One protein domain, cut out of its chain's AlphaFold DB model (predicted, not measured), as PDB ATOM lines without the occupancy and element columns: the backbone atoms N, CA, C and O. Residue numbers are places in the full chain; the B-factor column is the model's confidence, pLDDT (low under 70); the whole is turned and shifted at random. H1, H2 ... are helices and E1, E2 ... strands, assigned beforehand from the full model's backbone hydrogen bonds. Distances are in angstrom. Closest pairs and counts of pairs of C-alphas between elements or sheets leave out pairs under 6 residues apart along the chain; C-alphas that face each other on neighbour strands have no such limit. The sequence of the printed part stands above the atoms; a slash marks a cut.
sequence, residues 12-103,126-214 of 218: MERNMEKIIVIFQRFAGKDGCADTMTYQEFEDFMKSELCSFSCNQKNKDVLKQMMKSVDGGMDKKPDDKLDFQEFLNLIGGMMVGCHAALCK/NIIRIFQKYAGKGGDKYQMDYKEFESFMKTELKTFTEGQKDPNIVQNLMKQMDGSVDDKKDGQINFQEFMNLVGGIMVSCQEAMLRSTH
ATOM      1  N   MET A  12      16.366  13.385 -28.477       97.62
ATOM      2  CA  MET A  12      16.390  14.650 -27.747       97.62
ATOM      3  C   MET A  12      16.822  15.826 -28.633       97.62
ATOM      4  O   MET A  12      16.127  16.838 -28.680       97.62
ATOM      5  N   GLU A  13      17.911  15.670 -29.392       96.31
ATOM      6  CA  GLU A  13      18.437  16.705 -30.293       96.31
ATOM      7  C   GLU A  13      17.404  17.085 -31.362       96.31
ATOM      8  O   GLU A  13      17.179  18.270 -31.596       96.31
ATOM      9  N   ARG A  14      16.689  16.104 -31.937       96.69
ATOM     10  CA  ARG A  14      15.590  16.374 -32.883       96.69
ATOM     11  C   ARG A  14      14.433  17.144 -32.249       96.69
ATOM     12  O   ARG A  14      13.847  18.001 -32.905       96.69
ATOM     13  N   ASN A  15      14.059  16.824 -31.009       98.19
ATOM     14  CA  ASN A  15      12.978  17.538 -30.324       98.19
ATOM     15  C   ASN A  15      13.388  18.978 -29.980       98.19
ATOM     16  O   ASN A  15      12.594  19.892 -30.181       98.19
ATOM     17  N   MET A  16      14.633  19.191 -29.547       97.88
ATOM     18  CA  MET A  16      15.189  20.529 -29.316       97.88
ATOM     19  C   MET A  16      15.235  21.356 -30.605       97.88
ATOM     20  O   MET A  16      14.746  22.482 -30.631       97.88
ATOM     21  N   GLU A  17      15.758  20.785 -31.694       95.69
ATOM     22  CA  GLU A  17      15.781  21.428 -33.013       95.69
ATOM     23  C   GLU A  17      14.367  21.811 -33.463       95.69
ATOM     24  O   GLU A  17      14.129  22.948 -33.868       95.69
ATOM     25  N   LYS A  18      13.403  20.895 -33.322       97.25
ATOM     26  CA  LYS A  18      12.004  21.144 -33.682       97.25
ATOM     27  C   LYS A  18      11.399  22.301 -32.882       97.25
ATOM     28  O   LYS A  18      10.725  23.134 -33.482       97.25
ATOM     29  N   ILE A  19      11.667  22.411 -31.578       98.19
ATOM     30  CA  ILE A  19      11.214  23.551 -30.760       98.19
ATOM     31  C   ILE A  19      11.795  24.869 -31.287       98.19
ATOM     32  O   ILE A  19      11.049  25.836 -31.454       98.19
ATOM     33  N   ILE A  20      13.094  24.903 -31.607       95.88
ATOM     34  CA  ILE A  20      13.740  26.114 -32.130       95.88
ATOM     35  C   ILE A  20      13.154  26.509 -33.495       95.88
ATOM     36  O   ILE A  20      12.809  27.670 -33.715       95.88
ATOM     37  N   VAL A  21      12.987  25.542 -34.401       93.94
ATOM     38  CA  VAL A  21      12.410  25.771 -35.735       93.94
ATOM     39  C   VAL A  21      10.960  26.243 -35.639       93.94
ATOM     40  O   VAL A  21      10.541  27.110 -36.405       93.94
ATOM     41  N   ILE A  22      10.179  25.711 -34.693       96.06
ATOM     42  CA  ILE A  22       8.809  26.175 -34.464       96.06
ATOM     43  C   ILE A  22       8.810  27.640 -34.038       96.06
ATOM     44  O   ILE A  22       8.063  28.409 -34.638       96.06
ATOM     45  N   PHE A  23       9.651  28.044 -33.081       95.94
ATOM     46  CA  PHE A  23       9.776  29.455 -32.707       95.94
ATOM     47  C   PHE A  23      10.102  30.323 -33.930       95.94
ATOM     48  O   PHE A  23       9.368  31.256 -34.240       95.94
ATOM     49  N   GLN A  24      11.130  29.949 -34.698       92.25
ATOM     50  CA  GLN A  24      11.564  30.690 -35.890       92.25
ATOM     51  C   GLN A  24      10.498  30.771 -36.995       92.25
ATOM     52  O   GLN A  24      10.502  31.708 -37.784       92.25
ATOM     53  N   ARG A  25       9.578  29.802 -37.075       93.06
ATOM     54  CA  ARG A  25       8.463  29.826 -38.036       93.06
ATOM     55  C   ARG A  25       7.404  30.873 -37.683       93.06
ATOM     56  O   ARG A  25       6.710  31.350 -38.580       93.06
ATOM     57  N   PHE A  26       7.228  31.172 -36.396       94.50
ATOM     58  CA  PHE A  26       6.260  32.170 -35.943       94.50
ATOM     59  C   PHE A  26       6.888  33.546 -35.714       94.50
ATOM     60  O   PHE A  26       6.183  34.531 -35.902       94.50
ATOM     61  N   ALA A  27       8.172  33.610 -35.358       91.56
ATOM     62  CA  ALA A  27       8.929  34.844 -35.181       91.56
ATOM     63  C   ALA A  27       9.259  35.544 -36.512       91.56
ATOM     64  O   ALA A  27       9.416  34.904 -37.554       91.56
ATOM     65  N   GLY A  28       9.421  36.867 -36.465       81.12
ATOM     66  CA  GLY A  28       9.970  37.660 -37.565       81.12
ATOM     67  C   GLY A  28       9.026  38.035 -38.701       81.12
ATOM     68  O   GLY A  28       9.499  38.582 -39.701       81.12
ATOM     69  N   LYS A  29       7.707  37.836 -38.574       82.25
ATOM     70  CA  LYS A  29       6.730  38.399 -39.528       82.25
ATOM     71  C   LYS A  29       6.745  39.930 -39.503       82.25
ATOM     72  O   LYS A  29       6.408  40.553 -40.509       82.25
ATOM     73  N   ASP A  30       7.150  40.531 -38.386       81.06
ATOM     74  CA  ASP A  30       7.359  41.976 -38.231       81.06
ATOM     75  C   ASP A  30       8.750  42.463 -38.699       81.06
ATOM     76  O   ASP A  30       9.058  43.652 -38.601       81.06
ATOM     77  N   GLY A  31       9.590  41.565 -39.225       78.44
ATOM     78  CA  GLY A  31      10.967  41.850 -39.631       78.44
ATOM     79  C   GLY A  31      12.020  41.623 -38.538       78.44
ATOM     80  O   GLY A  31      13.203  41.829 -38.809       78.44
ATOM     81  N   CYS A  32      11.637  41.176 -37.336       81.81
ATOM     82  CA  CYS A  32      12.549  40.837 -36.244       81.81
ATOM     83  C   CYS A  32      12.527  39.329 -35.944       81.81
ATOM     84  O   CYS A  32      11.743  38.854 -35.129       81.81
ATOM     85  N   ALA A  33      13.408  38.561 -36.591       81.00
ATOM     86  CA  ALA A  33      13.447  37.094 -36.476       81.00
ATOM     87  C   ALA A  33      13.803  36.559 -35.072       81.00
ATOM     88  O   ALA A  33      13.631  35.370 -34.807       81.00
ATOM     89  N   ASP A  34      14.282  37.430 -34.184       85.88
ATOM     90  CA  ASP A  34      14.767  37.063 -32.853       85.88
ATOM     91  C   ASP A  34      13.662  37.123 -31.784       85.88
ATOM     92  O   ASP A  34      13.864  36.656 -30.663       85.88
ATOM     93  N   THR A  35      12.496  37.690 -32.120       91.56
ATOM     94  CA  THR A  35      11.393  37.909 -31.174       91.56
ATOM     95  C   THR A  35      10.031  37.606 -31.795       91.56
ATOM     96  O   THR A  35       9.862  37.645 -33.013       91.56
ATOM     97  N   MET A  36       9.040  37.335 -30.948       94.38
ATOM     98  CA  MET A  36       7.636  37.202 -31.322       94.38
ATOM     99  C   MET A  36       6.805  38.315 -30.688       94.38
ATOM    100  O   MET A  36       6.786  38.487 -29.474       94.38
ATOM    101  N   THR A  37       6.054  39.039 -31.503       94.88
ATOM    102  CA  THR A  37       4.979  39.932 -31.064       94.88
ATOM    103  C   THR A  37       3.824  39.145 -30.436       94.88
ATOM    104  O   THR A  37       3.683  37.937 -30.644       94.88
ATOM    105  N   TYR A  38       2.909  39.834 -29.742       94.00
ATOM    106  CA  TYR A  38       1.695  39.189 -29.222       94.00
ATOM    107  C   TYR A  38       0.876  38.479 -30.310       94.00
ATOM    108  O   TYR A  38       0.338  37.404 -30.054       94.00
ATOM    109  N   GLN A  39       0.776  39.040 -31.521       94.62
ATOM    110  CA  GLN A  39       0.005  38.401 -32.593       94.62
ATOM    111  C   GLN A  39       0.661  37.095 -33.054       94.62
ATOM    112  O   GLN A  39      -0.026  36.094 -33.244       94.62
ATOM    113  N   GLU A  40       1.986  37.080 -33.193       96.19
ATOM    114  CA  GLU A  40       2.737  35.873 -33.552       96.19
ATOM    115  C   GLU A  40       2.667  34.816 -32.447       96.19
ATOM    116  O   GLU A  40       2.477  33.632 -32.732       96.19
ATOM    117  N   PHE A  41       2.753  35.240 -31.185       95.88
ATOM    118  CA  PHE A  41       2.533  34.382 -30.023       95.88
ATOM    119  C   PHE A  41       1.120  33.797 -29.996       95.88
ATOM    120  O   PHE A  41       0.939  32.603 -29.757       95.88
ATOM    121  N   GLU A  42       0.105  34.610 -30.279       94.75
ATOM    122  CA  GLU A  42      -1.276  34.153 -30.325       94.75
ATOM    123  C   GLU A  42      -1.495  33.121 -31.446       94.75
ATOM    124  O   GLU A  42      -2.127  32.086 -31.213       94.75
ATOM    125  N   ASP A  43      -0.937  33.369 -32.634       95.00
ATOM    126  CA  ASP A  43      -0.954  32.430 -33.761       95.00
ATOM    127  C   ASP A  43      -0.276  31.103 -33.383       95.00
ATOM    128  O   ASP A  43      -0.827  30.028 -33.640       95.00
ATOM    129  N   PHE A  44       0.887  31.172 -32.728       96.38
ATOM    130  CA  PHE A  44       1.597  30.005 -32.206       96.38
ATOM    131  C   PHE A  44       0.723  29.215 -31.228       96.38
ATOM    132  O   PHE A  44       0.505  28.023 -31.432       96.38
ATOM    133  N   MET A  45       0.153  29.864 -30.209       95.38
ATOM    134  CA  MET A  45      -0.669  29.190 -29.200       95.38
ATOM    135  C   MET A  45      -1.892  28.510 -29.817       95.38
ATOM    136  O   MET A  45      -2.273  27.417 -29.392       95.38
ATOM    137  N   LYS A  46      -2.520  29.133 -30.822       93.00
ATOM    138  CA  LYS A  46      -3.686  28.580 -31.531       93.00
ATOM    139  C   LYS A  46      -3.323  27.443 -32.486       93.00
ATOM    140  O   LYS A  46      -4.151  26.562 -32.696       93.00
ATOM    141  N   SER A  47      -2.118  27.451 -33.054       94.38
ATOM    142  CA  SER A  47      -1.658  26.436 -34.010       94.38
ATOM    143  C   SER A  47      -0.999  25.242 -33.324       94.38
ATOM    144  O   SER A  47      -1.367  24.098 -33.570       94.38
ATOM    145  N   GLU A  48      -0.022  25.505 -32.462       96.56
ATOM    146  CA  GLU A  48       0.884  24.505 -31.898       96.56
ATOM    147  C   GLU A  48       0.470  24.021 -30.512       96.56
ATOM    148  O   GLU A  48       0.884  22.945 -30.108       96.56
ATOM    149  N   LEU A  49      -0.370  24.763 -29.789       93.50
ATOM    150  CA  LEU A  49      -0.845  24.386 -28.453       93.50
ATOM    151  C   LEU A  49      -2.376  24.469 -28.355       93.50
ATOM    152  O   LEU A  49      -2.935  24.867 -27.329       93.50
ATOM    153  N   CYS A  50      -3.083  24.090 -29.429       87.00
ATOM    154  CA  CYS A  50      -4.548  24.177 -29.500       87.00
ATOM    155  C   CYS A  50      -5.251  23.337 -28.427       87.00
ATOM    156  O   CYS A  50      -6.331  23.721 -27.971       87.00
ATOM    157  N   SER A  51      -4.658  22.227 -27.967       85.25
ATOM    158  CA  SER A  51      -5.243  21.443 -26.868       85.25
ATOM    159  C   SER A  51      -5.411  22.286 -25.600       85.25
ATOM    160  O   SER A  51      -6.404  22.134 -24.882       85.25
ATOM    161  N   PHE A  52      -4.490  23.228 -25.370       84.44
ATOM    162  CA  PHE A  52      -4.587  24.222 -24.311       84.44
ATOM    163  C   PHE A  52      -5.447  25.423 -24.729       84.44
ATOM    164  O   PHE A  52      -6.405  25.748 -24.029       84.44
ATOM    165  N   SER A  53      -5.123  26.089 -25.842       82.56
ATOM    166  CA  SER A  53      -5.641  27.429 -26.165       82.56
ATOM    167  C   SER A  53      -7.085  27.430 -26.677       82.56
ATOM    168  O   SER A  53      -7.873  28.298 -26.303       82.56
ATOM    169  N   CYS A  54      -7.482  26.429 -27.466       79.06
ATOM    170  CA  CYS A  54      -8.805  26.370 -28.092       79.06
ATOM    171  C   CYS A  54      -9.937  26.087 -27.085       79.06
ATOM    172  O   CYS A  54     -11.107  26.310 -27.388       79.06
ATOM    173  N   ASN A  55      -9.595  25.609 -25.884       77.75
ATOM    174  CA  ASN A  55     -10.546  25.283 -24.820       77.75
ATOM    175  C   ASN A  55     -10.677  26.396 -23.761       77.75
ATOM    176  O   ASN A  55     -11.394  26.227 -22.769       77.75
ATOM    177  N   GLN A  56      -9.993  27.531 -23.937       82.88
ATOM    178  CA  GLN A  56      -9.973  28.605 -22.946       82.88
ATOM    179  C   GLN A  56     -11.231  29.470 -23.007       82.88
ATOM    180  O   GLN A  56     -11.566  30.056 -24.036       82.88
ATOM    181  N   LYS A  57     -11.915  29.602 -21.865       85.94
ATOM    182  CA  LYS A  57     -13.076  30.499 -21.720       85.94
ATOM    183  C   LYS A  57     -12.664  31.958 -21.515       85.94
ATOM    184  O   LYS A  57     -13.401  32.864 -21.899       85.94
ATOM    185  N   ASN A  58     -11.509  32.183 -20.889       89.25
ATOM    186  CA  ASN A  58     -10.965  33.515 -20.661       89.25
ATOM    187  C   ASN A  58     -10.219  33.990 -21.916       89.25
ATOM    188  O   ASN A  58      -9.176  33.441 -22.258       89.25
ATOM    189  N   LYS A  59     -10.735  35.035 -22.572       85.06
ATOM    190  CA  LYS A  59     -10.133  35.609 -23.786       85.06
ATOM    191  C   LYS A  59      -8.789  36.297 -23.531       85.06
ATOM    192  O   LYS A  59      -8.009  36.443 -24.464       85.06
ATOM    193  N   ASP A  60      -8.504  36.676 -22.287       91.00
ATOM    194  CA  ASP A  60      -7.267  37.367 -21.914       91.00
ATOM    195  C   ASP A  60      -6.173  36.421 -21.406       91.00
ATOM    196  O   ASP A  60      -5.071  36.874 -21.101       91.00
ATOM    197  N   VAL A  61      -6.430  35.109 -21.336       92.56
ATOM    198  CA  VAL A  61      -5.464  34.145 -20.783       92.56
ATOM    199  C   VAL A  61      -4.138  34.150 -21.543       92.56
ATOM    200  O   VAL A  61      -3.085  34.124 -20.921       92.56
ATOM    201  N   LEU A  62      -4.165  34.272 -22.875       93.19
ATOM    202  CA  LEU A  62      -2.942  34.299 -23.681       93.19
ATOM    203  C   LEU A  62      -2.141  35.582 -23.424       93.19
ATOM    204  O   LEU A  62      -0.927  35.525 -23.265       93.19
ATOM    205  N   LYS A  63      -2.814  36.730 -23.278       92.31
ATOM    206  CA  LYS A  63      -2.152  37.986 -22.885       92.31
ATOM    207  C   LYS A  63      -1.504  37.870 -21.512       92.31
ATOM    208  O   LYS A  63      -0.393  38.346 -21.324       92.31
ATOM    209  N   GLN A  64      -2.196  37.251 -20.558       92.56
ATOM    210  CA  GLN A  64      -1.668  37.031 -19.211       92.56
ATOM    211  C   GLN A  64      -0.456  36.093 -19.229       92.56
ATOM    212  O   GLN A  64       0.514  36.360 -18.528       92.56
ATOM    213  N   MET A  65      -0.481  35.045 -20.058       92.81
ATOM    214  CA  MET A  65       0.652  34.132 -20.227       92.81
ATOM    215  C   MET A  65       1.870  34.843 -20.807       92.81
ATOM    216  O   MET A  65       2.938  34.748 -20.214       92.81
ATOM    217  N   MET A  66       1.716  35.600 -21.899       93.06
ATOM    218  CA  MET A  66       2.830  36.357 -22.481       93.06
ATOM    219  C   MET A  66       3.424  37.329 -21.455       93.06
ATOM    220  O   MET A  66       4.618  37.290 -21.194       93.06
ATOM    221  N   LYS A  67       2.573  38.103 -20.770       91.19
ATOM    222  CA  LYS A  67       3.004  39.030 -19.711       91.19
ATOM    223  C   LYS A  67       3.705  38.365 -18.527       91.19
ATOM    224  O   LYS A  67       4.412  39.043 -17.798       91.19
ATOM    225  N   SER A  68       3.455  37.079 -18.279       90.44
ATOM    226  CA  SER A  68       4.101  36.354 -17.180       90.44
ATOM    227  C   SER A  68       5.547  35.962 -17.480       90.44
ATOM    228  O   SER A  68       6.267  35.601 -16.552       90.44
ATOM    229  N   VAL A  69       5.959  36.020 -18.750       90.56
ATOM    230  CA  VAL A  69       7.310  35.649 -19.191       90.56
ATOM    231  C   VAL A  69       8.061  36.791 -19.886       90.56
ATOM    232  O   VAL A  69       9.286  36.753 -19.889       90.56
ATOM    233  N   ASP A  70       7.358  37.805 -20.403       86.56
ATOM    234  CA  ASP A  70       7.917  39.043 -20.973       86.56
ATOM    235  C   ASP A  70       8.658  39.865 -19.898       86.56
ATOM    236  O   ASP A  70       8.081  40.261 -18.879       86.56
ATOM    237  N   GLY A  71       9.958  40.072 -20.106       77.00
ATOM    238  CA  GLY A  71      10.901  40.671 -19.162       77.00
ATOM    239  C   GLY A  71      11.776  39.657 -18.414       77.00
ATOM    240  O   GLY A  71      12.801  40.035 -17.843       77.00
ATOM    241  N   GLY A  72      11.456  38.359 -18.447       72.69
ATOM    242  CA  GLY A  72      12.298  37.298 -17.877       72.69
ATOM    243  C   GLY A  72      12.834  37.573 -16.455       72.69
ATOM    244  O   GLY A  72      12.135  38.121 -15.606       72.69
ATOM    245  N   MET A  73      14.082  37.149 -16.178       59.91
ATOM    246  CA  MET A  73      14.729  37.302 -14.856       59.91
ATOM    247  C   MET A  73      15.352  38.687 -14.605       59.91
ATOM    248  O   MET A  73      15.405  39.102 -13.455       59.91
ATOM    249  N   ASP A  74      15.794  39.407 -15.645       59.06
ATOM    250  CA  ASP A  74      16.582  40.649 -15.499       59.06
ATOM    251  C   ASP A  74      16.296  41.705 -16.589       59.06
ATOM    252  O   ASP A  74      16.952  42.753 -16.641       59.06
ATOM    253  N   LYS A  75      15.341  41.452 -17.496       68.56
ATOM    254  CA  LYS A  75      15.000  42.379 -18.581       68.56
ATOM    255  C   LYS A  75      13.755  43.184 -18.229       68.56
ATOM    256  O   LYS A  75      12.920  42.814 -17.409       68.56
ATOM    257  N   LYS A  76      13.647  44.360 -18.839       79.25
ATOM    258  CA  LYS A  76      12.393  45.112 -18.799       79.25
ATOM    259  C   LYS A  76      11.451  44.503 -19.836       79.25
ATOM    260  O   LYS A  76      11.952  44.187 -20.912       79.25
ATOM    261  N   PRO A  77      10.146  44.406 -19.537       84.94
ATOM    262  CA  PRO A  77       9.166  43.996 -20.528       84.94
ATOM    263  C   PRO A  77       9.264  44.862 -21.786       84.94
ATOM    264  O   PRO A  77       9.407  46.089 -21.673       84.94
ATOM    265  N   ASP A  78       9.203  44.234 -22.954       87.88
ATOM    266  CA  ASP A  78       9.265  44.900 -24.260       87.88
ATOM    267  C   ASP A  78       8.057  44.591 -25.162       87.88
ATOM    268  O   ASP A  78       8.036  44.982 -26.334       87.88
ATOM    269  N   ASP A  79       7.022  43.959 -24.592       89.38
ATOM    270  CA  ASP A  79       5.810  43.508 -25.276       89.38
ATOM    271  C   ASP A  79       6.102  42.519 -26.426       89.38
ATOM    272  O   ASP A  79       5.272  42.330 -27.332       89.38
ATOM    273  N   LYS A  80       7.265  41.857 -26.392       91.81
ATOM    274  CA  LYS A  80       7.644  40.750 -27.270       91.81
ATOM    275  C   LYS A  80       8.120  39.554 -26.443       91.81
ATOM    276  O   LYS A  80       8.206  39.602 -25.226       91.81
ATOM    277  N   LEU A  81       8.312  38.426 -27.120       93.38
ATOM    278  CA  LEU A  81       8.948  37.241 -26.556       93.38
ATOM    279  C   LEU A  81      10.209  36.935 -27.338       93.38
ATOM    280  O   LEU A  81      10.130  36.540 -28.505       93.38
ATOM    281  N   ASP A  82      11.360  37.067 -26.697       93.44
ATOM    282  CA  ASP A  82      12.568  36.424 -27.187       93.44
ATOM    283  C   ASP A  82      12.506  34.901 -26.963       93.44
ATOM    284  O   ASP A  82      11.573  34.343 -26.368       93.44
ATOM    285  N   PHE A  83      13.493  34.180 -27.489       94.88
ATOM    286  CA  PHE A  83      13.488  32.725 -27.390       94.88
ATOM    287  C   PHE A  83      13.685  32.202 -25.966       94.88
ATOM    288  O   PHE A  83      13.148  31.150 -25.629       94.88
ATOM    289  N   GLN A  84      14.418  32.921 -25.115       94.75
ATOM    290  CA  GLN A  84      14.580  32.538 -23.715       94.75
ATOM    291  C   GLN A  84      13.236  32.654 -22.984       94.75
ATOM    292  O   GLN A  84      12.856  31.741 -22.252       94.75
ATOM    293  N   GLU A  85      12.489  33.733 -23.206       95.12
ATOM    294  CA  GLU A  85      11.164  33.950 -22.610       95.12
ATOM    295  C   GLU A  85      10.141  32.934 -23.126       95.12
ATOM    296  O   GLU A  85       9.370  32.357 -22.352       95.12
ATOM    297  N   PHE A  86      10.196  32.625 -24.422       96.31
ATOM    298  CA  PHE A  86       9.437  31.529 -25.014       96.31
ATOM    299  C   PHE A  86       9.754  30.181 -24.346       96.31
ATOM    300  O   PHE A  86       8.841  29.441 -23.974       96.31
ATOM    301  N   LEU A  87      11.033  29.858 -24.138       97.00
ATOM    302  CA  LEU A  87      11.434  28.623 -23.467       97.00
ATOM    303  C   LEU A  87      11.028  28.587 -21.994       97.00
ATOM    304  O   LEU A  87      10.680  27.514 -21.507       97.00
ATOM    305  N   ASN A  88      10.999  29.725 -21.298       94.69
ATOM    306  CA  ASN A  88      10.481  29.795 -19.931       94.69
ATOM    307  C   ASN A  88       8.995  29.402 -19.885       94.69
ATOM    308  O   ASN A  88       8.582  28.643 -19.006       94.69
ATOM    309  N   LEU A  89       8.201  29.849 -20.867       95.50
ATOM    310  CA  LEU A  89       6.797  29.456 -20.989       95.50
ATOM    311  C   LEU A  89       6.651  27.951 -21.257       95.50
ATOM    312  O   LEU A  89       5.942  27.255 -20.525       95.50
ATOM    313  N   ILE A  90       7.321  27.442 -22.295       96.94
ATOM    314  CA  ILE A  90       7.229  26.027 -22.690       96.94
ATOM    315  C   ILE A  90       7.767  25.115 -21.582       96.94
ATOM    316  O   ILE A  90       7.127  24.121 -21.233       96.94
ATOM    317  N   GLY A  91       8.891  25.484 -20.970       96.31
ATOM    318  CA  GLY A  91       9.486  24.782 -19.839       96.31
ATOM    319  C   GLY A  91       8.558  24.737 -18.629       96.31
ATOM    320  O   GLY A  91       8.339  23.661 -18.077       96.31
ATOM    321  N   GLY A  92       7.925  25.858 -18.272       94.88
ATOM    322  CA  GLY A  92       6.928  25.903 -17.202       94.88
ATOM    323  C   GLY A  92       5.728  24.988 -17.465       94.88
ATOM    324  O   GLY A  92       5.299  24.247 -16.575       94.88
ATOM    325  N   MET A  93       5.220  24.962 -18.704       94.94
ATOM    326  CA  MET A  93       4.153  24.037 -19.102       94.94
ATOM    327  C   MET A  93       4.594  22.575 -18.964       94.94
ATOM    328  O   MET A  93       3.859  21.765 -18.399       94.94
ATOM    329  N   MET A  94       5.803  22.237 -19.420       96.81
ATOM    330  CA  MET A  94       6.348  20.881 -19.311       96.81
ATOM    331  C   MET A  94       6.557  20.456 -17.859       96.81
ATOM    332  O   MET A  94       6.222  19.325 -17.514       96.81
ATOM    333  N   VAL A  95       7.056  21.346 -16.996       96.19
ATOM    334  CA  VAL A  95       7.199  21.084 -15.555       96.19
ATOM    335  C   VAL A  95       5.839  20.803 -14.922       96.19
ATOM    336  O   VAL A  95       5.692  19.819 -14.194       96.19
ATOM    337  N   GLY A  96       4.818  21.599 -15.253       95.19
ATOM    338  CA  GLY A  96       3.443  21.359 -14.814       95.19
ATOM    339  C   GLY A  96       2.894  20.009 -15.290       95.19
ATOM    340  O   GLY A  96       2.323  19.257 -14.496       95.19
ATOM    341  N   CYS A  97       3.109  19.667 -16.565       93.56
ATOM    342  CA  CYS A  97       2.731  18.376 -17.138       93.56
ATOM    343  C   CYS A  97       3.435  17.210 -16.435       93.56
ATOM    344  O   CYS A  97       2.769  16.266 -16.014       93.56
ATOM    345  N   HIS A  98       4.754  17.282 -16.258       94.44
ATOM    346  CA  HIS A  98       5.530  16.263 -15.555       94.44
ATOM    347  C   HIS A  98       5.022  16.079 -14.120       94.44
ATOM    348  O   HIS A  98       4.701  14.961 -13.724       94.44
ATOM    349  N   ALA A  99       4.828  17.167 -13.369       94.19
ATOM    350  CA  ALA A  99       4.301  17.111 -12.007       94.19
ATOM    351  C   ALA A  99       2.896  16.485 -11.932       94.19
ATOM    352  O   ALA A  99       2.587  15.777 -10.969       94.19
ATOM    353  N   ALA A 100       2.036  16.726 -12.927       92.06
ATOM    354  CA  ALA A 100       0.729  16.081 -13.022       92.06
ATOM    355  C   ALA A 100       0.859  14.576 -13.306       92.06
ATOM    356  O   ALA A 100       0.202  13.777 -12.640       92.06
ATOM    357  N   LEU A 101       1.742  14.186 -14.232       89.94
ATOM    358  CA  LEU A 101       2.016  12.783 -14.556       89.94
ATOM    359  C   LEU A 101       2.566  12.015 -13.347       89.94
ATOM    360  O   LEU A 101       2.139  10.894 -13.089       89.94
ATOM    361  N   CYS A 102       3.439  12.633 -12.548       89.44
ATOM    362  CA  CYS A 102       4.013  12.033 -11.342       89.44
ATOM    363  C   CYS A 102       2.982  11.685 -10.257       89.44
ATOM    364  O   CYS A 102       3.269  10.837  -9.409       89.44
ATOM    365  N   LYS A 103       1.813  12.339 -10.265       90.44
ATOM    366  CA  LYS A 103       0.710  12.121  -9.312       90.44
ATOM    367  C   LYS A 103      -0.272  11.038  -9.765       90.44
ATOM    368  O   LYS A 103      -1.186  10.704  -9.012       90.44
ATOM    369  N   ASN A 126       7.754  14.072 -25.766       97.69
ATOM    370  CA  ASN A 126       8.957  13.266 -25.953       97.69
ATOM    371  C   ASN A 126      10.078  13.670 -24.994       97.69
ATOM    372  O   ASN A 126      10.716  12.793 -24.421       97.69
ATOM    373  N   ILE A 127      10.297  14.967 -24.759       98.50
ATOM    374  CA  ILE A 127      11.315  15.421 -23.799       98.50
ATOM    375  C   ILE A 127      10.979  14.940 -22.378       98.50
ATOM    376  O   ILE A 127      11.861  14.440 -21.678       98.50
ATOM    377  N   ILE A 128       9.706  15.012 -21.967       97.31
ATOM    378  CA  ILE A 128       9.254  14.467 -20.674       97.31
ATOM    379  C   ILE A 128       9.534  12.958 -20.596       97.31
ATOM    380  O   ILE A 128      10.099  12.477 -19.612       97.31
ATOM    381  N   ARG A 129       9.176  12.201 -21.641       95.69
ATOM    382  CA  ARG A 129       9.399  10.747 -21.708       95.69
ATOM    383  C   ARG A 129      10.882  10.383 -21.680       95.69
ATOM    384  O   ARG A 129      11.251   9.399 -21.042       95.69
ATOM    385  N   ILE A 130      11.730  11.161 -22.351       97.75
ATOM    386  CA  ILE A 130      13.181  10.967 -22.340       97.75
ATOM    387  C   ILE A 130      13.707  11.150 -20.918       97.75
ATOM    388  O   ILE A 130      14.388  10.257 -20.433       97.75
ATOM    389  N   PHE A 131      13.338  12.217 -20.205       97.94
ATOM    390  CA  PHE A 131      13.738  12.367 -18.802       97.94
ATOM    391  C   PHE A 131      13.323  11.150 -17.955       97.94
ATOM    392  O   PHE A 131      14.157  10.529 -17.296       97.94
ATOM    393  N   GLN A 132      12.057  10.735 -18.054       94.75
ATOM    394  CA  GLN A 132      11.516   9.591 -17.307       94.75
ATOM    395  C   GLN A 132      12.176   8.246 -17.662       94.75
ATOM    396  O   GLN A 132      12.190   7.331 -16.844       94.75
ATOM    397  N   LYS A 133      12.742   8.099 -18.867       95.50
ATOM    398  CA  LYS A 133      13.515   6.913 -19.289       95.50
ATOM    399  C   LYS A 133      14.866   6.807 -18.569       95.50
ATOM    400  O   LYS A 133      15.421   5.702 -18.466       95.50
ATOM    401  N   TYR A 134      15.437   7.930 -18.138       96.81
ATOM    402  CA  TYR A 134      16.735   7.966 -17.463       96.81
ATOM    403  C   TYR A 134      16.607   8.025 -15.941       96.81
ATOM    404  O   TYR A 134      17.355   7.303 -15.290       96.81
ATOM    405  N   ALA A 135      15.650   8.791 -15.415       95.50
ATOM    406  CA  ALA A 135      15.388   8.927 -13.984       95.50
ATOM    407  C   ALA A 135      14.944   7.610 -13.314       95.50
ATOM    408  O   ALA A 135      14.289   6.766 -13.934       95.50
ATOM    409  N   GLY A 136      15.249   7.458 -12.022       89.62
ATOM    410  CA  GLY A 136      14.630   6.441 -11.162       89.62
ATOM    411  C   GLY A 136      15.275   5.067 -11.058       89.62
ATOM    412  O   GLY A 136      14.827   4.256 -10.249       89.62
ATOM    413  N   LYS A 137      16.330   4.785 -11.812       89.25
ATOM    414  CA  LYS A 137      17.114   3.541 -11.718       89.25
ATOM    415  C   LYS A 137      17.976   3.511 -10.449       89.25
ATOM    416  O   LYS A 137      18.263   2.421  -9.957       89.25
ATOM    417  N   GLY A 138      18.366   4.672  -9.923       83.25
ATOM    418  CA  GLY A 138      19.134   4.847  -8.685       83.25
ATOM    419  C   GLY A 138      18.299   4.862  -7.397       83.25
ATOM    420  O   GLY A 138      18.864   4.774  -6.309       83.25
ATOM    421  N   GLY A 139      16.965   4.927  -7.498       86.19
ATOM    422  CA  GLY A 139      16.036   4.837  -6.364       86.19
ATOM    423  C   GLY A 139      14.972   5.937  -6.329       86.19
ATOM    424  O   GLY A 139      13.802   5.630  -6.097       86.19
ATOM    425  N   ASP A 140      15.335   7.196  -6.597       88.94
ATOM    426  CA  ASP A 140      14.363   8.292  -6.698       88.94
ATOM    427  C   ASP A 140      13.765   8.356  -8.106       88.94
ATOM    428  O   ASP A 140      14.375   8.843  -9.053       88.94
ATOM    429  N   LYS A 141      12.527   7.880  -8.242       86.56
ATOM    430  CA  LYS A 141      11.819   7.778  -9.527       86.56
ATOM    431  C   LYS A 141      11.520   9.104 -10.234       86.56
ATOM    432  O   LYS A 141      10.980   9.075 -11.339       86.56
ATOM    433  N   TYR A 142      11.814  10.243  -9.614       91.31
ATOM    434  CA  TYR A 142      11.513  11.567 -10.160       91.31
ATOM    435  C   TYR A 142      12.750  12.418 -10.444       91.31
ATOM    436  O   TYR A 142      12.605  13.545 -10.922       91.31
ATOM    437  N   GLN A 143      13.940  11.890 -10.161       94.94
ATOM    438  CA  GLN A 143      15.201  12.598 -10.318       94.94
ATOM    439  C   GLN A 143      16.237  11.708 -11.006       94.94
ATOM    440  O   GLN A 143      16.098  10.483 -11.044       94.94
ATOM    441  N   MET A 144      17.251  12.340 -11.589       97.50
ATOM    442  CA  MET A 144      18.420  11.649 -12.126       97.50
ATOM    443  C   MET A 144      19.602  11.803 -11.177       97.50
ATOM    444  O   MET A 144      20.025  12.927 -10.917       97.50
ATOM    445  N   ASP A 145      20.181  10.698 -10.721       96.94
ATOM    446  CA  ASP A 145      21.505  10.720 -10.105       96.94
ATOM    447  C   ASP A 145      22.599  11.028 -11.149       96.94
ATOM    448  O   ASP A 145      22.359  11.085 -12.361       96.94
ATOM    449  N   TYR A 146      23.844  11.199 -10.699       97.00
ATOM    450  CA  TYR A 146      24.953  11.502 -11.607       97.00
ATOM    451  C   TYR A 146      25.153  10.458 -12.724       97.00
ATOM    452  O   TYR A 146      25.475  10.830 -13.851       97.00
ATOM    453  N   LYS A 147      24.983   9.158 -12.450       97.19
ATOM    454  CA  LYS A 147      25.195   8.103 -13.459       97.19
ATOM    455  C   LYS A 147      24.089   8.126 -14.508       97.19
ATOM    456  O   LYS A 147      24.353   7.919 -15.695       97.19
ATOM    457  N   GLU A 148      22.856   8.360 -14.080       98.19
ATOM    458  CA  GLU A 148      21.698   8.508 -14.958       98.19
ATOM    459  C   GLU A 148      21.834   9.748 -15.835       98.19
ATOM    460  O   GLU A 148      21.691   9.651 -17.058       98.19
ATOM    461  N   PHE A 149      22.209  10.875 -15.228       98.06
ATOM    462  CA  PHE A 149      22.477  12.123 -15.927       98.06
ATOM    463  C   PHE A 149      23.630  11.986 -16.929       98.06
ATOM    464  O   PHE A 149      23.506  12.389 -18.086       98.06
ATOM    465  N   GLU A 150      24.737  11.352 -16.539       97.44
ATOM    466  CA  GLU A 150      25.869  11.098 -17.431       97.44
ATOM    467  C   GLU A 150      25.470  10.217 -18.624       97.44
ATOM    468  O   GLU A 150      25.866  10.486 -19.763       97.44
ATOM    469  N   SER A 151      24.656   9.188 -18.381       97.50
ATOM    470  CA  SER A 151      24.122   8.317 -19.429       97.50
ATOM    471  C   SER A 151      23.210   9.080 -20.396       97.50
ATOM    472  O   SER A 151      23.327   8.903 -21.615       97.50
ATOM    473  N   PHE A 152      22.355   9.966 -19.875       98.06
ATOM    474  CA  PHE A 152      21.538  10.877 -20.678       98.06
ATOM    475  C   PHE A 152      22.423  11.774 -21.553       98.06
ATOM    476  O   PHE A 152      22.298  11.736 -22.776       98.06
ATOM    477  N   MET A 153      23.382  12.498 -20.968       97.62
ATOM    478  CA  MET A 153      24.253  13.428 -21.702       97.62
ATOM    479  C   MET A 153      25.022  12.735 -22.833       97.62
ATOM    480  O   MET A 153      25.062  13.228 -23.958       97.62
ATOM    481  N   LYS A 154      25.587  11.552 -22.569       95.38
ATOM    482  CA  LYS A 154      26.389  10.803 -23.551       95.38
ATOM    483  C   LYS A 154      25.564  10.135 -24.655       95.38
ATOM    484  O   LYS A 154      26.126   9.785 -25.693       95.38
ATOM    485  N   THR A 155      24.262   9.939 -24.443       95.88
ATOM    486  CA  THR A 155      23.383   9.245 -25.400       95.88
ATOM    487  C   THR A 155      22.482  10.219 -26.146       95.88
ATOM    488  O   THR A 155      22.460  10.236 -27.373       95.88
ATOM    489  N   GLU A 156      21.739  11.024 -25.396       97.75
ATOM    490  CA  GLU A 156      20.710  11.922 -25.905       97.75
ATOM    491  C   GLU A 156      21.289  13.293 -26.278       97.75
ATOM    492  O   GLU A 156      20.759  13.942 -27.165       97.75
ATOM    493  N   LEU A 157      22.402  13.731 -25.687       95.50
ATOM    494  CA  LEU A 157      23.089  14.981 -26.059       95.50
ATOM    495  C   LEU A 157      24.520  14.707 -26.523       95.50
ATOM    496  O   LEU A 157      25.486  15.381 -26.146       95.50
ATOM    497  N   LYS A 158      24.662  13.658 -27.333       92.62
ATOM    498  CA  LYS A 158      25.955  13.149 -27.775       92.62
ATOM    499  C   LYS A 158      26.726  14.182 -28.593       92.62
ATOM    500  O   LYS A 158      27.912  14.368 -28.337       92.62
ATOM    501  N   THR A 159      26.067  14.887 -29.515       90.44
ATOM    502  CA  THR A 159      26.724  15.896 -30.360       90.44
ATOM    503  C   THR A 159      27.264  17.040 -29.509       90.44
ATOM    504  O   THR A 159      28.398  17.480 -29.708       90.44
ATOM    505  N   PHE A 160      26.487  17.477 -28.512       89.75
ATOM    506  CA  PHE A 160      26.943  18.463 -27.536       89.75
ATOM    507  C   PHE A 160      28.163  17.944 -26.775       89.75
ATOM    508  O   PHE A 160      29.175  18.636 -26.745       89.75
ATOM    509  N   THR A 161      28.081  16.739 -26.203       90.75
ATOM    510  CA  THR A 161      29.105  16.174 -25.310       90.75
ATOM    511  C   THR A 161      30.422  15.881 -26.035       90.75
ATOM    512  O   THR A 161      31.486  16.227 -25.530       90.75
ATOM    513  N   GLU A 162      30.375  15.291 -27.233       89.00
ATOM    514  CA  GLU A 162      31.568  14.992 -28.042       89.00
ATOM    515  C   GLU A 162      32.220  16.253 -28.629       89.00
ATOM    516  O   GLU A 162      33.410  16.246 -28.944       89.00
ATOM    517  N   GLY A 163      31.460  17.344 -28.757       86.44
ATOM    518  CA  GLY A 163      31.969  18.638 -29.205       86.44
ATOM    519  C   GLY A 163      32.782  19.399 -28.151       86.44
ATOM    520  O   GLY A 163      33.429  20.393 -28.489       86.44
ATOM    521  N   GLN A 164      32.769  18.966 -26.887       88.81
ATOM    522  CA  GLN A 164      33.426  19.687 -25.795       88.81
ATOM    523  C   GLN A 164      34.904  19.329 -25.668       88.81
ATOM    524  O   GLN A 164      35.308  18.174 -25.769       88.81
ATOM    525  N   LYS A 165      35.722  20.345 -25.379       91.12
ATOM    526  CA  LYS A 165      37.150  20.164 -25.073       91.12
ATOM    527  C   LYS A 165      37.400  19.779 -23.615       91.12
ATOM    528  O   LYS A 165      38.440  19.202 -23.320       91.12
ATOM    529  N   ASP A 166      36.486  20.147 -22.719       93.06
ATOM    530  CA  ASP A 166      36.594  19.853 -21.292       93.06
ATOM    531  C   ASP A 166      36.095  18.426 -21.008       93.06
ATOM    532  O   ASP A 166      34.894  18.170 -21.140       93.06
ATOM    533  N   PRO A 167      36.970  17.492 -20.584       91.44
ATOM    534  CA  PRO A 167      36.556  16.133 -20.244       91.44
ATOM    535  C   PRO A 167      35.622  16.077 -19.024       91.44
ATOM    536  O   PRO A 167      34.936  15.075 -18.837       91.44
ATOM    537  N   ASN A 168      35.569  17.137 -18.211       95.19
ATOM    538  CA  ASN A 168      34.737  17.216 -17.011       95.19
ATOM    539  C   ASN A 168      33.417  17.963 -17.243       95.19
ATOM    540  O   ASN A 168      32.698  18.229 -16.278       95.19
ATOM    541  N   ILE A 169      33.060  18.285 -18.493       95.31
ATOM    542  CA  ILE A 169      31.880  19.108 -18.788       95.31
ATOM    543  C   ILE A 169      30.592  18.545 -18.179       95.31
ATOM    544  O   ILE A 169      29.821  19.290 -17.586       95.31
ATOM    545  N   VAL A 170      30.379  17.226 -18.241       96.81
ATOM    546  CA  VAL A 170      29.181  16.579 -17.678       96.81
ATOM    547  C   VAL A 170      29.136  16.736 -16.155       96.81
ATOM    548  O   VAL A 170      28.092  17.058 -15.595       96.81
ATOM    549  N   GLN A 171      30.275  16.585 -15.477       96.81
ATOM    550  CA  GLN A 171      30.369  16.794 -14.033       96.81
ATOM    551  C   GLN A 171      30.146  18.262 -13.649       96.81
ATOM    552  O   GLN A 171      29.525  18.547 -12.626       96.81
ATOM    553  N   ASN A 172      30.649  19.194 -14.455       96.44
ATOM    554  CA  ASN A 172      30.467  20.622 -14.225       96.44
ATOM    555  C   ASN A 172      29.002  21.032 -14.415       96.44
ATOM    556  O   ASN A 172      28.469  21.748 -13.573       96.44
ATOM    557  N   LEU A 173      28.332  20.504 -15.444       96.81
ATOM    558  CA  LEU A 173      26.900  20.707 -15.655       96.81
ATOM    559  C   LEU A 173      26.073  20.127 -14.506       96.81
ATOM    560  O   LEU A 173      25.192  20.816 -14.012       96.81
ATOM    561  N   MET A 174      26.401  18.927 -14.013       96.69
ATOM    562  CA  MET A 174      25.737  18.368 -12.829       96.69
ATOM    563  C   MET A 174      25.793  19.350 -11.653       96.69
ATOM    564  O   MET A 174      24.766  19.696 -11.087       96.69
ATOM    565  N   LYS A 175      26.988  19.860 -11.329       96.00
ATOM    566  CA  LYS A 175      27.186  20.814 -10.223       96.00
ATOM    567  C   LYS A 175      26.491  22.157 -10.438       96.00
ATOM    568  O   LYS A 175      26.225  22.852  -9.462       96.00
ATOM    569  N   GLN A 176      26.305  22.560 -11.693       96.06
ATOM    570  CA  GLN A 176      25.602  23.788 -12.045       96.06
ATOM    571  C   GLN A 176      24.087  23.622 -11.901       96.06
ATOM    572  O   GLN A 176      23.421  24.580 -11.522       96.06
ATOM    573  N   MET A 177      23.561  22.436 -12.213       97.31
ATOM    574  CA  MET A 177      22.126  22.173 -12.191       97.31
ATOM    575  C   MET A 177      21.602  21.757 -10.818       97.31
ATOM    576  O   MET A 177      20.520  22.210 -10.457       97.31
ATOM    577  N   ASP A 178      22.363  20.948 -10.076       96.44
ATOM    578  CA  ASP A 178      22.043  20.452  -8.730       96.44
ATOM    579  C   ASP A 178      21.880  21.618  -7.739       96.44
ATOM    580  O   ASP A 178      22.843  22.323  -7.401       96.44
ATOM    581  N   GLY A 179      20.634  21.856  -7.326       92.94
ATOM    582  CA  GLY A 179      20.225  22.954  -6.459       92.94
ATOM    583  C   GLY A 179      19.982  24.277  -7.187       92.94
ATOM    584  O   GLY A 179      19.824  25.303  -6.530       92.94
ATOM    585  N   SER A 180      19.934  24.308  -8.523       93.50
ATOM    586  CA  SER A 180      19.742  25.562  -9.284       93.50
ATOM    587  C   SER A 180      18.352  26.189  -9.124       93.50
ATOM    588  O   SER A 180      18.148  27.340  -9.509       93.50
ATOM    589  N   VAL A 181      17.390  25.439  -8.580       90.69
ATOM    590  CA  VAL A 181      15.995  25.875  -8.412       90.69
ATOM    591  C   VAL A 181      15.627  26.075  -6.938       90.69
ATOM    592  O   VAL A 181      14.759  26.894  -6.640       90.69
ATOM    593  N   ASP A 182      16.255  25.342  -6.016       88.56
ATOM    594  CA  ASP A 182      15.874  25.330  -4.598       88.56
ATOM    595  C   ASP A 182      17.054  25.319  -3.605       88.56
ATOM    596  O   ASP A 182      16.838  25.107  -2.407       88.56
ATOM    597  N   ASP A 183      18.280  25.547  -4.089       90.62
ATOM    598  CA  ASP A 183      19.545  25.526  -3.344       90.62
ATOM    599  C   ASP A 183      19.873  24.189  -2.647       90.62
ATOM    600  O   ASP A 183      20.821  24.111  -1.851       90.62
ATOM    601  N   LYS A 184      19.142  23.104  -2.942       91.00
ATOM    602  CA  LYS A 184      19.442  21.775  -2.400       91.00
ATOM    603  C   LYS A 184      20.407  21.038  -3.309       91.00
ATOM    604  O   LYS A 184      20.048  20.614  -4.393       91.00
ATOM    605  N   LYS A 185      21.624  20.837  -2.809       92.12
ATOM    606  CA  LYS A 185      22.653  20.042  -3.482       92.12
ATOM    607  C   LYS A 185      22.585  18.590  -3.036       92.12
ATOM    608  O   LYS A 185      23.397  18.161  -2.212       92.12
ATOM    609  N   ASP A 186      21.548  17.883  -3.472       93.19
ATOM    610  CA  ASP A 186      21.318  16.484  -3.102       93.19
ATOM    611  C   ASP A 186      22.051  15.499  -4.031       93.19
ATOM    612  O   ASP A 186      22.047  14.289  -3.786       93.19
ATOM    613  N   GLY A 187      22.754  16.018  -5.043       94.75
ATOM    614  CA  GLY A 187      23.480  15.214  -6.015       94.75
ATOM    615  C   GLY A 187      22.561  14.571  -7.047       94.75
ATOM    616  O   GLY A 187      22.962  13.582  -7.671       94.75
ATOM    617  N   GLN A 188      21.356  15.112  -7.227       95.81
ATOM    618  CA  GLN A 188      20.381  14.678  -8.215       95.81
ATOM    619  C   GLN A 188      19.914  15.861  -9.073       95.81
ATOM    620  O   GLN A 188      20.182  17.020  -8.783       95.81
ATOM    621  N   ILE A 189      19.275  15.551 -10.199       97.12
ATOM    622  CA  ILE A 189      18.656  16.535 -11.087       97.12
ATOM    623  C   ILE A 189      17.172  16.214 -11.188       97.12
ATOM    624  O   ILE A 189      16.780  15.192 -11.765       97.12
ATOM    625  N   ASN A 190      16.339  17.109 -10.667       96.88
ATOM    626  CA  ASN A 190      14.899  17.051 -10.867       96.88
ATOM    627  C   ASN A 190      14.505  17.585 -12.257       96.88
ATOM    628  O   ASN A 190      15.306  18.137 -13.012       96.88
ATOM    629  N   PHE A 191      13.232  17.422 -12.621       97.56
ATOM    630  CA  PHE A 191      12.778  17.788 -13.964       97.56
ATOM    631  C   PHE A 191      12.883  19.291 -14.272       97.56
ATOM    632  O   PHE A 191      13.092  19.665 -15.425       97.56
ATOM    633  N   GLN A 192      12.753  20.169 -13.275       97.44
ATOM    634  CA  GLN A 192      12.871  21.606 -13.516       97.44
ATOM    635  C   GLN A 192      14.328  22.021 -13.748       97.44
ATOM    636  O   GLN A 192      14.607  22.769 -14.684       97.44
ATOM    637  N   GLU A 193      15.262  21.473 -12.975       97.81
ATOM    638  CA  GLU A 193      16.702  21.643 -13.201       97.81
ATOM    639  C   GLU A 193      17.117  21.073 -14.563       97.81
ATOM    640  O   GLU A 193      17.852  21.703 -15.320       97.81
ATOM    641  N   PHE A 194      16.568  19.923 -14.948       98.12
ATOM    642  CA  PHE A 194      16.752  19.373 -16.287       98.12
ATOM    643  C   PHE A 194      16.276  20.335 -17.389       98.12
ATOM    644  O   PHE A 194      16.996  20.560 -18.365       98.12
ATOM    645  N   MET A 195      15.097  20.947 -17.239       98.12
ATOM    646  CA  MET A 195      14.585  21.906 -18.223       98.12
ATOM    647  C   MET A 195      15.436  23.176 -18.313       98.12
ATOM    648  O   MET A 195      15.605  23.697 -19.414       98.12
ATOM    649  N   ASN A 196      16.032  23.635 -17.208       96.25
ATOM    650  CA  ASN A 196      16.982  24.751 -17.223       96.25
ATOM    651  C   ASN A 196      18.223  24.425 -18.078       96.25
ATOM    652  O   ASN A 196      18.649  25.248 -18.892       96.25
ATOM    653  N   LEU A 197      18.769  23.208 -17.958       97.31
ATOM    654  CA  LEU A 197      19.902  22.750 -18.770       97.31
ATOM    655  C   LEU A 197      19.537  22.698 -20.254       97.31
ATOM    656  O   LEU A 197      20.233  23.256 -21.102       97.31
ATOM    657  N   VAL A 198      18.436  22.017 -20.567       97.69
ATOM    658  CA  VAL A 198      17.965  21.829 -21.942       97.69
ATOM    659  C   VAL A 198      17.642  23.177 -22.587       97.69
ATOM    660  O   VAL A 198      18.019  23.410 -23.737       97.69
ATOM    661  N   GLY A 199      17.022  24.089 -21.833       96.88
ATOM    662  CA  GLY A 199      16.761  25.464 -22.248       96.88
ATOM    663  C   GLY A 199      18.041  26.220 -22.602       96.88
ATOM    664  O   GLY A 199      18.145  26.752 -23.705       96.88
ATOM    665  N   GLY A 200      19.051  26.190 -21.725       95.50
ATOM    666  CA  GLY A 200      20.338  26.850 -21.976       95.50
ATOM    667  C   GLY A 200      21.063  26.327 -23.224       95.50
ATOM    668  O   GLY A 200      21.642  27.107 -23.991       95.50
ATOM    669  N   ILE A 201      20.987  25.018 -23.486       95.31
ATOM    670  CA  ILE A 201      21.547  24.431 -24.713       95.31
ATOM    671  C   ILE A 201      20.755  24.896 -25.941       95.31
ATOM    672  O   ILE A 201      21.364  25.297 -26.931       95.31
ATOM    673  N   MET A 202      19.417  24.905 -25.886       96.62
ATOM    674  CA  MET A 202      18.588  25.378 -27.002       96.62
ATOM    675  C   MET A 202      18.855  26.845 -27.347       96.62
ATOM    676  O   MET A 202      18.979  27.156 -28.531       96.62
ATOM    677  N   VAL A 203      18.998  27.730 -26.352       94.88
ATOM    678  CA  VAL A 203      19.365  29.140 -26.589       94.88
ATOM    679  C   VAL A 203      20.712  29.238 -27.296       94.88
ATOM    680  O   VAL A 203      20.824  29.896 -28.329       94.88
ATOM    681  N   SER A 204      21.712  28.492 -26.821       92.62
ATOM    682  CA  SER A 204      23.035  28.450 -27.455       92.62
ATOM    683  C   SER A 204      22.967  27.959 -28.912       92.62
ATOM    684  O   SER A 204      23.623  28.515 -29.796       92.62
ATOM    685  N   CYS A 205      22.153  26.936 -29.189       92.12
ATOM    686  CA  CYS A 205      21.927  26.424 -30.541       92.12
ATOM    687  C   CYS A 205      21.229  27.452 -31.440       92.12
ATOM    688  O   CYS A 205      21.632  27.631 -32.591       92.12
ATOM    689  N   GLN A 206      20.206  28.139 -30.930       92.44
ATOM    690  CA  GLN A 206      19.500  29.162 -31.690       92.44
ATOM    691  C   GLN A 206      20.426  30.326 -32.056       92.44
ATOM    692  O   GLN A 206      20.467  30.722 -33.223       92.44
ATOM    693  N   GLU A 207      21.216  30.833 -31.106       90.69
ATOM    694  CA  GLU A 207      22.188  31.891 -31.383       90.69
ATOM    695  C   GLU A 207      23.180  31.488 -32.480       90.69
ATOM    696  O   GLU A 207      23.508  32.292 -33.356       90.69
ATOM    697  N   ALA A 208      23.668  30.244 -32.449       87.88
ATOM    698  CA  ALA A 208      24.566  29.732 -33.478       87.88
ATOM    699  C   ALA A 208      23.891  29.702 -34.864       87.88
ATOM    700  O   ALA A 208      24.507  30.106 -35.855       87.88
ATOM    701  N   MET A 209      22.620  29.291 -34.933       85.94
ATOM    702  CA  MET A 209      21.834  29.298 -36.171       85.94
ATOM    703  C   MET A 209      21.624  30.714 -36.716       85.94
ATOM    704  O   MET A 209      21.912  30.950 -37.889       85.94
ATOM    705  N   LEU A 210      21.224  31.672 -35.879       83.62
ATOM    706  CA  LEU A 210      21.032  33.070 -36.288       83.62
ATOM    707  C   LEU A 210      22.331  33.718 -36.800       83.62
ATOM    708  O   LEU A 210      22.335  34.423 -37.809       83.62
ATOM    709  N   ARG A 211      23.477  33.425 -36.169       82.81
ATOM    710  CA  ARG A 211      24.790  33.916 -36.637       82.81
ATOM    711  C   ARG A 211      25.161  33.384 -38.024       82.81
ATOM    712  O   ARG A 211      25.853  34.073 -38.771       82.81
ATOM    713  N   SER A 212      24.727  32.169 -38.363       75.75
ATOM    714  CA  SER A 212      25.001  31.546 -39.665       75.75
ATOM    715  C   SER A 212      24.127  32.081 -40.803       75.75
ATOM    716  O   SER A 212      24.577  32.123 -41.946       75.75
ATOM    717  N   THR A 213      22.906  32.530 -40.500       69.12
ATOM    718  CA  THR A 213      21.970  33.087 -41.489       69.12
ATOM    719  C   THR A 213      22.179  34.588 -41.706       69.12
ATOM    720  O   THR A 213      21.889  35.096 -42.792       69.12
ATOM    721  N   HIS A 214      22.746  35.299 -40.723       61.69
ATOM    722  CA  HIS A 214      23.103  36.720 -40.802       61.69
ATOM    723  C   HIS A 214      24.565  36.966 -40.378       61.69
ATOM    724  O   HIS A 214      24.818  37.478 -39.281       61.69
TER     725      HIS A 214
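AT A GLANCE: This is residues 12 to 103 and 126 to 214 of the 218 residues of the protein "Calcium-binding protein p26olf" of Xenopus laevis (UniProt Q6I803). Two lobes, each with two short antiparallel strands and helices packed round them, sit at opposite ends of a middle made by the long helices H5 and H10, which run partly side by side in opposite ways. One lobe holds E1, E2 and H2 to H4, the other E3, E4 and H6 to H9; H1 runs between them, and residues 55 to 60 and 163 to 168 stick out. The printed part has 181 residues and is mostly helix, in the order H1 E1 H2 H3 H4 E2 H5 H6 E3 H7 H8 H9 E4 H10. It is compact, with a radius of gyration of the C-alphas of 17.2 A and spans of 45 by 42 by 29 A.

IN THESE COORDINATES: H1, residues 12 to 26, begins at C-alpha 12 (16.390, 14.650, -27.747) and is 21.8 A long. E1 is residues 35 to 37, H2 38 to 48, H3 50 to 53, H4 61 to 69 and E2 80 to 82. H5, residues 83 to 102, is 27.8 A long and begins at C-alpha 83 (13.488, 32.725, -27.390). After the cut come H6, residues 126 to 134, E3, 143 to 145, H7, 146 to 156, H8, 158 to 162, H9, 169 to 177, and E4, 188 to 190. H10, residues 191 to 213, is 32.8 A long and ends at C-alpha 213 (21.970, 33.087, -41.489).

HOW THE PARTS SIT: H1 touches H2 with residue 26 alone, Phe 26 to Glu 40 at 5.6 A between C-alphas, the closest pair. With residues 12 to 15 alone it touches H6, closest C-alphas Met 12 and Ile 127, 6.5 A. E1 and E2 are antiparallel, N 36 to O 81 at 2.8 A being within hydrogen-bond range. H2 and H3 touch only at the corner, only just, with 3 pairs of C-alphas within 8 A. H4 touches H5, closest C-alphas Val 69 and Glu 85, 5.4 A. H5 touches H10 at a shallow tilt of 29 degrees, opposite ways, closest C-alphas Val 95 and Gln 192, 6.0 A. E3 and E4 are antiparallel, with N 189 and O 144 2.8 A apart, within hydrogen-bond range. H7 touches H9, closest C-alphas Glu 150 and Val 170, 6.4 A; H8 touches no helix. Every O i to N i+4 pair is within hydrogen-bond range in H1, H2 and H5 to H10, and 4 of 5 in H4; H3 is too short for such a pair.

THE WHOLE: The C-alphas farthest apart, of Lys 57 and Pro 167, are 51.7 A apart. Residues 104 to 125 are cut out, with 18.6 A between C-alphas 103 and 126. Of the links printed whole, none is long. Residues 73 to 75 and 213 to 214 have pLDDT under 70.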